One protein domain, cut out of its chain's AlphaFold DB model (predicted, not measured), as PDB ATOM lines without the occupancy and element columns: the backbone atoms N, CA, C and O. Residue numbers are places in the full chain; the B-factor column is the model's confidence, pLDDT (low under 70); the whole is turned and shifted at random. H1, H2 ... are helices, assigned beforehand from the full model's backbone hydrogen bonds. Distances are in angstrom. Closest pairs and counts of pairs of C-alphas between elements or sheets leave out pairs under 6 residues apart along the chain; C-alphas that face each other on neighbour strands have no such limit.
ATOM      1  N   SER A  82     177.529 261.435 310.388       77.88
ATOM      2  CA  SER A  82     178.198 262.289 311.363       77.88
ATOM      3  C   SER A  82     178.379 261.531 312.688       77.88
ATOM      4  O   SER A  82     177.440 260.884 313.157       77.88
ATOM      5  N   PRO A  83     179.563 261.599 313.322       88.38
ATOM      6  CA  PRO A  83     179.832 260.826 314.524       88.38
ATOM      7  C   PRO A  83     178.902 261.246 315.663       88.38
ATOM      8  O   PRO A  83     178.666 262.438 315.896       88.38
ATOM      9  N   PHE A  84     178.452 260.266 316.438       89.88
ATOM     10  CA  PHE A  84     177.601 260.486 317.595       89.88
ATOM     11  C   PHE A  84     178.335 261.219 318.720       89.88
ATOM     12  O   PHE A  84     179.525 261.003 319.004       89.88
ATOM     13  N   ALA A  85     177.591 262.091 319.393       91.44
ATOM     14  CA  ALA A  85     178.033 262.792 320.585       91.44
ATOM     15  C   ALA A  85     177.851 261.936 321.851       91.44
ATOM     16  O   ALA A  85     177.055 260.999 321.897       91.44
ATOM     17  N   CYS A  86     178.581 262.289 322.913       93.06
ATOM     18  CA  CYS A  86     178.287 261.789 324.253       93.06
ATOM     19  C   CYS A  86     176.974 262.428 324.756       93.06
ATOM     20  O   CYS A  86     176.911 263.662 324.791       93.06
ATOM     21  N   PRO A  87     175.961 261.642 325.179       92.31
ATOM     22  CA  PRO A  87     174.693 262.170 325.686       92.31
ATOM     23  C   PRO A  87     174.854 263.160 326.846       92.31
ATOM     24  O   PRO A  87     174.302 264.251 326.789       92.31
ATOM     25  N   PHE A  88     175.696 262.845 327.837       91.12
ATOM     26  CA  PHE A  88     175.955 263.714 328.994       91.12
ATOM     27  C   PHE A  88     176.550 265.069 328.606       91.12
ATOM     28  O   PHE A  88     176.158 266.104 329.135       91.12
ATOM     29  N   ARG A  89     177.460 265.088 327.627       90.12
ATOM     30  CA  ARG A  89     177.997 266.348 327.099       90.12
ATOM     31  C   ARG A  89     176.973 267.126 326.289       90.12
ATOM     32  O   ARG A  89     177.010 268.351 326.317       90.12
ATOM     33  N   LYS A  90     176.110 266.439 325.540       90.00
ATOM     34  CA  LYS A  90     175.052 267.093 324.767       90.00
ATOM     35  C   LYS A  90     174.023 267.742 325.699       90.00
ATOM     36  O   LYS A  90     173.637 268.872 325.437       90.00
ATOM     37  N   HIS A  91     173.674 267.054 326.785       89.19
ATOM     38  CA  HIS A  91     172.783 267.538 327.834       89.19
ATOM     39  C   HIS A  91     173.400 268.713 328.616       89.19
ATOM     40  O   HIS A  91     172.811 269.786 328.700       89.19
ATOM     41  N   ASN A  92     174.634 268.566 329.119       88.69
ATOM     42  CA  ASN A  92     175.308 269.613 329.892       88.69
ATOM     43  C   ASN A  92     176.769 269.838 329.438       88.69
ATOM     44  O   ASN A  92     177.718 269.301 330.030       88.69
ATOM     45  N   PRO A  93     176.999 270.668 328.404       87.06
ATOM     46  CA  PRO A  93     178.335 270.892 327.852       87.06
ATOM     47  C   PRO A  93     179.268 271.667 328.793       87.06
ATOM     48  O   PRO A  93     180.490 271.557 328.658       87.06
ATOM     49  N   ARG A  94     178.719 272.429 329.753       86.06
ATOM     50  CA  ARG A  94     179.502 273.166 330.760       86.06
ATOM     51  C   ARG A  94     180.129 272.213 331.774       86.06
ATOM     52  O   ARG A  94     181.323 272.319 332.049       86.06
ATOM     53  N   LYS A  95     179.352 271.249 332.275       84.81
ATOM     54  CA  LYS A  95     179.836 270.236 333.221       84.81
ATOM     55  C   LYS A  95     180.798 269.255 332.553       84.81
ATOM     56  O   LYS A  95     181.926 269.068 333.010       84.81
ATOM     57  N   TYR A  96     180.400 268.702 331.408       85.19
ATOM     58  CA  TYR A  96     181.196 267.744 330.635       85.19
ATOM     59  C   TYR A  96     182.084 268.451 329.596       85.19
ATOM     60  O   TYR A  96     182.106 268.118 328.401       85.19
ATOM     61  N   CYS A  97     182.816 269.468 330.060       85.00
ATOM     62  CA  CYS A  97     183.722 270.275 329.248       85.00
ATOM     63  C   CYS A  97     185.045 269.547 328.941       85.00
ATOM     64  O   CYS A  97     185.361 268.505 329.511       85.00
ATOM     65  N   ILE A  98     185.851 270.115 328.035       86.00
ATOM     66  CA  ILE A  98     187.128 269.512 327.603       86.00
ATOM     67  C   ILE A  98     188.114 269.359 328.772       86.00
ATOM     68  O   ILE A  98     188.847 268.378 328.810       86.00
ATOM     69  N   ARG A  99     188.112 270.285 329.739       84.31
ATOM     70  CA  ARG A  99     189.080 270.307 330.846       84.31
ATOM     71  C   ARG A  99     188.924 269.122 331.799       84.31
ATOM     72  O   ARG A  99     189.907 268.470 332.123       84.31
ATOM     73  N   ASN A 100     187.690 268.830 332.205       81.25
ATOM     74  CA  ASN A 100     187.408 267.801 333.212       81.25
ATOM     75  C   ASN A 100     186.973 266.471 332.571       81.25
ATOM     76  O   ASN A 100     187.182 265.405 333.139       81.25
ATOM     77  N   TRP A 101     186.405 266.530 331.363       86.19
ATOM     78  CA  TRP A 101     185.790 265.402 330.666       86.19
ATOM     79  C   TRP A 101     186.226 265.342 329.198       86.19
ATOM     80  O   TRP A 101     185.415 265.183 328.279       86.19
ATOM     81  N   ALA A 102     187.540 265.437 328.960       85.44
ATOM     82  CA  ALA A 102     188.144 265.428 327.624       85.44
ATOM     83  C   ALA A 102     187.652 264.264 326.748       85.44
ATOM     84  O   ALA A 102     187.412 264.435 325.556       85.44
ATOM     85  N   ARG A 103     187.434 263.083 327.338       87.94
ATOM     86  CA  ARG A 103     186.946 261.895 326.618       87.94
ATOM     87  C   ARG A 103     185.507 262.059 326.117       87.94
ATOM     88  O   ARG A 103     185.191 261.623 325.017       87.94
ATOM     89  N   CYS A 104     184.636 262.723 326.874       87.19
ATOM     90  CA  CYS A 104     183.270 263.028 326.429       87.19
ATOM     91  C   CYS A 104     183.276 264.087 325.320       87.19
ATOM     92  O   CYS A 104     182.433 264.071 324.423       87.19
ATOM     93  N   ALA A 105     184.253 264.995 325.364       85.38
ATOM     94  CA  ALA A 105     184.415 266.070 324.401       85.38
ATOM     95  C   ALA A 105     184.983 265.612 323.058       85.38
ATOM     96  O   ALA A 105     184.379 265.816 322.002       85.38
ATOM     97  N   LEU A 106     186.146 264.976 323.108       82.81
ATOM     98  CA  LEU A 106     187.007 264.766 321.954       82.81
ATOM     99  C   LEU A 106     186.714 263.436 321.261       82.81
ATOM    100  O   LEU A 106     186.795 263.353 320.041       82.81
ATOM    101  N   THR A 107     186.280 262.402 321.987       82.81
ATOM    102  CA  THR A 107     186.109 261.067 321.394       82.81
ATOM    103  C   THR A 107     184.879 261.009 320.495       82.81
ATOM    104  O   THR A 107     183.749 261.078 320.984       82.81
ATOM    105  N   ALA A 108     185.084 260.935 319.181       81.62
ATOM    106  CA  ALA A 108     184.030 260.669 318.206       81.62
ATOM    107  C   ALA A 108     183.533 259.222 318.356       81.62
ATOM    108  O   ALA A 108     184.341 258.301 318.476       81.62
ATOM    109  N   GLN A 109     182.215 259.026 318.390       84.38
ATOM    110  CA  GLN A 109     181.611 257.698 318.482       84.38
ATOM    111  C   GLN A 109     180.967 257.382 317.135       84.38
ATOM    112  O   GLN A 109     179.946 257.966 316.801       84.38
ATOM    113  N   SER A 110     181.566 256.492 316.348       85.56
ATOM    114  CA  SER A 110     181.039 256.168 315.016       85.56
ATOM    115  C   SER A 110     179.732 255.378 315.061       85.56
ATOM    116  O   SER A 110     178.945 255.484 314.139       85.56
ATOM    117  N   THR A 111     179.489 254.612 316.130       89.62
ATOM    118  CA  THR A 111     178.289 253.773 316.260       89.62
ATOM    119  C   THR A 111     177.674 253.843 317.650       89.62
ATOM    120  O   THR A 111     178.335 254.159 318.647       89.62
ATOM    121  N   VAL A 112     176.408 253.440 317.757       90.69
ATOM    122  CA  VAL A 112     175.686 253.341 319.040       90.69
ATOM    123  C   VAL A 112     176.382 252.392 320.022       90.69
ATOM    124  O   VAL A 112     176.394 252.633 321.231       90.69
ATOM    125  N   ALA A 113     177.005 251.319 319.530       91.50
ATOM    126  CA  ALA A 113     177.763 250.398 320.375       91.50
ATOM    127  C   ALA A 113     178.962 251.094 321.042       91.50
ATOM    128  O   ALA A 113     179.235 250.864 322.224       91.50
ATOM    129  N   ARG A 114     179.641 251.986 320.309       91.50
ATOM    130  CA  ARG A 114     180.745 252.800 320.830       91.50
ATOM    131  C   ARG A 114     180.247 253.803 321.873       91.50
ATOM    132  O   ARG A 114     180.856 253.905 322.938       91.50
ATOM    133  N   VAL A 115     179.087 254.430 321.641       92.25
ATOM    134  CA  VAL A 115     178.415 255.289 322.634       92.25
ATOM    135  C   VAL A 115     178.135 254.516 323.923       92.25
ATOM    136  O   VAL A 115     178.558 254.955 324.989       92.25
ATOM    137  N   LYS A 116     177.511 253.332 323.848       92.19
ATOM    138  CA  LYS A 116     177.256 252.487 325.029       92.19
ATOM    139  C   LYS A 116     178.550 252.123 325.767       92.19
ATOM    140  O   LYS A 116     178.611 252.247 326.983       92.19
ATOM    141  N   GLY A 117     179.607 251.742 325.048       93.00
ATOM    142  CA  GLY A 117     180.911 251.455 325.654       93.00
ATOM    143  C   GLY A 117     181.532 252.667 326.362       93.00
ATOM    144  O   GLY A 117     182.049 252.536 327.470       93.00
ATOM    145  N   HIS A 118     181.449 253.854 325.756       92.88
ATOM    146  CA  HIS A 118     181.884 255.110 326.370       92.88
ATOM    147  C   HIS A 118     181.106 255.402 327.659       92.88
ATOM    148  O   HIS A 118     181.703 255.686 328.696       92.88
ATOM    149  N   LEU A 119     179.784 255.266 327.599       92.38
ATOM    150  CA  LEU A 119     178.882 255.442 328.728       92.38
ATOM    151  C   LEU A 119     179.219 254.495 329.890       92.38
ATOM    152  O   LEU A 119     179.411 254.952 331.012       92.38
ATOM    153  N   TYR A 120     179.385 253.199 329.621       91.69
ATOM    154  CA  TYR A 120     179.709 252.212 330.660       91.69
ATOM    155  C   TYR A 120     181.089 252.413 331.282       91.69
ATOM    156  O   TYR A 120     181.310 251.999 332.412       91.69
ATOM    157  N   LYS A 121     182.027 253.014 330.546       88.88
ATOM    158  CA  LYS A 121     183.397 253.201 331.020       88.88
ATOM    159  C   LYS A 121     183.594 254.493 331.809       88.88
ATOM    160  O   LYS A 121     184.443 254.525 332.693       88.88
ATOM    161  N   TYR A 122     182.882 255.561 331.453       88.12
ATOM    162  CA  TYR A 122     183.142 256.895 332.010       88.12
ATOM    163  C   TYR A 122     181.979 257.481 332.797       88.12
ATOM    164  O   TYR A 122     182.203 258.388 333.587       88.12
ATOM    165  N   HIS A 123     180.762 256.983 332.596       90.00
ATOM    166  CA  HIS A 123     179.573 257.500 333.267       90.00
ATOM    167  C   HIS A 123     178.916 256.473 334.187       90.00
ATOM    168  O   HIS A 123     177.887 256.787 334.764       90.00
ATOM    169  N   ALA A 183     170.922 256.638 314.560       89.75
ATOM    170  CA  ALA A 183     170.544 257.935 315.106       89.75
ATOM    171  C   ALA A 183     169.329 257.839 316.037       89.75
ATOM    172  O   ALA A 183     169.335 258.416 317.121       89.75
ATOM    173  N   GLU A 184     168.310 257.067 315.672       90.19
ATOM    174  CA  GLU A 184     167.142 256.855 316.534       90.19
ATOM    175  C   GLU A 184     167.483 256.041 317.770       90.19
ATOM    176  O   GLU A 184     167.046 256.375 318.867       90.19
ATOM    177  N   ARG A 185     168.338 255.029 317.633       91.19
ATOM    178  CA  ARG A 185     168.858 254.304 318.794       91.19
ATOM    179  C   ARG A 185     169.637 255.204 319.743       91.19
ATOM    180  O   ARG A 185     169.585 255.011 320.954       91.19
ATOM    181  N   TRP A 186     170.381 256.174 319.219       92.62
ATOM    182  CA  TRP A 186     171.036 257.175 320.055       92.62
ATOM    183  C   TRP A 186     170.004 258.027 320.806       92.62
ATOM    184  O   TRP A 186     170.170 258.266 322.002       92.62
ATOM    185  N   LYS A 187     168.914 258.427 320.139       91.62
ATOM    186  CA  LYS A 187     167.803 259.166 320.765       91.62
ATOM    187  C   LYS A 187     167.137 258.357 321.883       91.62
ATOM    188  O   LYS A 187     166.884 258.911 322.948       91.62
ATOM    189  N   GLU A 188     166.937 257.054 321.697       91.94
ATOM    190  CA  GLU A 188     166.435 256.164 322.758       91.94
ATOM    191  C   GLU A 188     167.377 256.112 323.961       91.94
ATOM    192  O   GLU A 188     166.934 256.187 325.105       91.94
ATOM    193  N   ILE A 189     168.690 256.017 323.720       92.12
ATOM    194  CA  ILE A 189     169.682 256.084 324.799       92.12
ATOM    195  C   ILE A 189     169.539 257.402 325.553       92.12
ATOM    196  O   ILE A 189     169.517 257.387 326.779       92.12
ATOM    197  N   TYR A 190     169.416 258.525 324.841       92.38
ATOM    198  CA  TYR A 190     169.238 259.832 325.467       92.38
ATOM    199  C   TYR A 190     167.986 259.868 326.353       92.38
ATOM    200  O   TYR A 190     168.082 260.280 327.502       92.38
ATOM    201  N   GLN A 191     166.850 259.357 325.876       91.81
ATOM    202  CA  GLN A 191     165.602 259.305 326.651       91.81
ATOM    203  C   GLN A 191     165.689 258.405 327.890       91.81
ATOM    204  O   GLN A 191     165.075 258.702 328.911       91.81
ATOM    205  N   ILE A 192     166.452 257.308 327.825       90.62
ATOM    206  CA  ILE A 192     166.701 256.446 328.992       90.62
ATOM    207  C   ILE A 192     167.556 257.176 330.036       90.62
ATOM    208  O   ILE A 192     167.375 256.952 331.234       90.62
ATOM    209  N   LEU A 193     168.507 257.999 329.588       90.38
ATOM    210  CA  LEU A 193     169.405 258.751 330.465       90.38
ATOM    211  C   LEU A 193     168.730 259.985 331.077       90.38
ATOM    212  O   LEU A 193     168.949 260.258 332.252       90.38
ATOM    213  N   PHE A 194     167.915 260.689 330.291       90.25
ATOM    214  CA  PHE A 194     167.285 261.963 330.638       90.25
ATOM    215  C   PHE A 194     165.783 261.905 330.312       90.25
ATOM    216  O   PHE A 194     165.335 262.416 329.279       90.25
ATOM    217  N   PRO A 195     164.982 261.208 331.137       87.62
ATOM    218  CA  PRO A 195     163.548 261.099 330.904       87.62
ATOM    219  C   PRO A 195     162.870 262.471 331.037       87.62
ATOM    220  O   PRO A 195     163.119 263.200 331.990       87.62
ATOM    221  N   GLY A 196     161.979 262.803 330.098       82.88
ATOM    222  CA  GLY A 196     161.202 264.052 330.120       82.88
ATOM    223  C   GLY A 196     161.859 265.246 329.420       82.88
ATOM    224  O   GLY A 196     161.249 266.309 329.342       82.88
ATOM    225  N   GLU A 197     163.056 265.080 328.861       85.88
ATOM    226  CA  GLU A 197     163.742 266.145 328.131       85.88
ATOM    227  C   GLU A 197     163.567 266.071 326.613       85.88
ATOM    228  O   GLU A 197     163.412 264.999 326.018       85.88
ATOM    229  N   ALA A 198     163.668 267.235 325.967       86.62
ATOM    230  CA  ALA A 198     163.725 267.328 324.518       86.62
ATOM    231  C   ALA A 198     165.010 266.671 324.000       86.62
ATOM    232  O   ALA A 198     166.119 267.034 324.394       86.62
ATOM    233  N   VAL A 199     164.860 265.701 323.096       86.94
ATOM    234  CA  VAL A 199     165.999 264.947 322.574       86.94
ATOM    235  C   VAL A 199     166.782 265.807 321.577       86.94
ATOM    236  O   VAL A 199     166.231 266.188 320.541       86.94
ATOM    237  N   PRO A 200     168.066 266.100 321.843       85.38
ATOM    238  CA  PRO A 200     168.882 266.923 320.965       85.38
ATOM    239  C   PRO A 200     169.378 266.134 319.745       85.38
ATOM    240  O   PRO A 200     169.237 264.912 319.656       85.38
ATOM    241  N   ASP A 201     170.019 266.837 318.807       84.81
ATOM    242  CA  ASP A 201     170.618 266.191 317.638       84.81
ATOM    243  C   ASP A 201     171.717 265.175 318.052       84.81
ATOM    244  O   ASP A 201     172.623 265.549 318.816       84.81
ATOM    245  N   PRO A 202     171.680 263.922 317.557       81.88
ATOM    246  CA  PRO A 202     172.636 262.869 317.920       81.88
ATOM    247  C   PRO A 202     174.091 263.168 317.565       81.88
ATOM    248  O   PRO A 202     175.016 262.622 318.178       81.88
TER     249      PRO A 202
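What this domain is: This is residues 82 to 123 and 183 to 202 of the 227 residues of an uncharacterized protein of Hyaloscypha variabilis F (UniProt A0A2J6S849). Two longer helices, H3 and H4, run side by side, and the short helices H1 and H2 complete a loose ring of four, with residues 85 and 86 near its middle. The printed part has 62 residues with four named helices, H1 to H4 in chain order, and no named strand: all helix. It is compact and rounded, with a radius of gyration of the C-alphas of 10.7 A and spans of 28 by 23 by 21 A.

Where its parts are: H1 is residues 87 to 91, its first C-alpha at (174.693, 262.170, 325.686). H2 is residues 102 to 106. H3, residues 112 to 122, and H4, residues 183 to 193, each measure 15.4 A; C-alpha 193 is at (169.405, 258.751, 330.465).

How they stand to each other: H1 only just touches H2, with 3 pairs of C-alphas within 8 A, the closest Arg 89 and Cys 104 at 6.3 A. H1 only just touches H4, with 3 such pairs, the closest Pro 87 and Tyr 190 at 5.9 A. H3 and H4 only just touch, with 3 such pairs, Val 112 and Trp 186 closest at 6.1 A, at a shallow tilt of 30 degrees, the same way. H2 and H4 are apart. In H1, H2, H3 and H4 every O i to N i+4 pair is within hydrogen-bond range.

The domain as a whole: Residues 124 to 182 are not printed; C-alphas 123 and 183 are 20.3 A apart. No printed residue is under 70 in pLDDT.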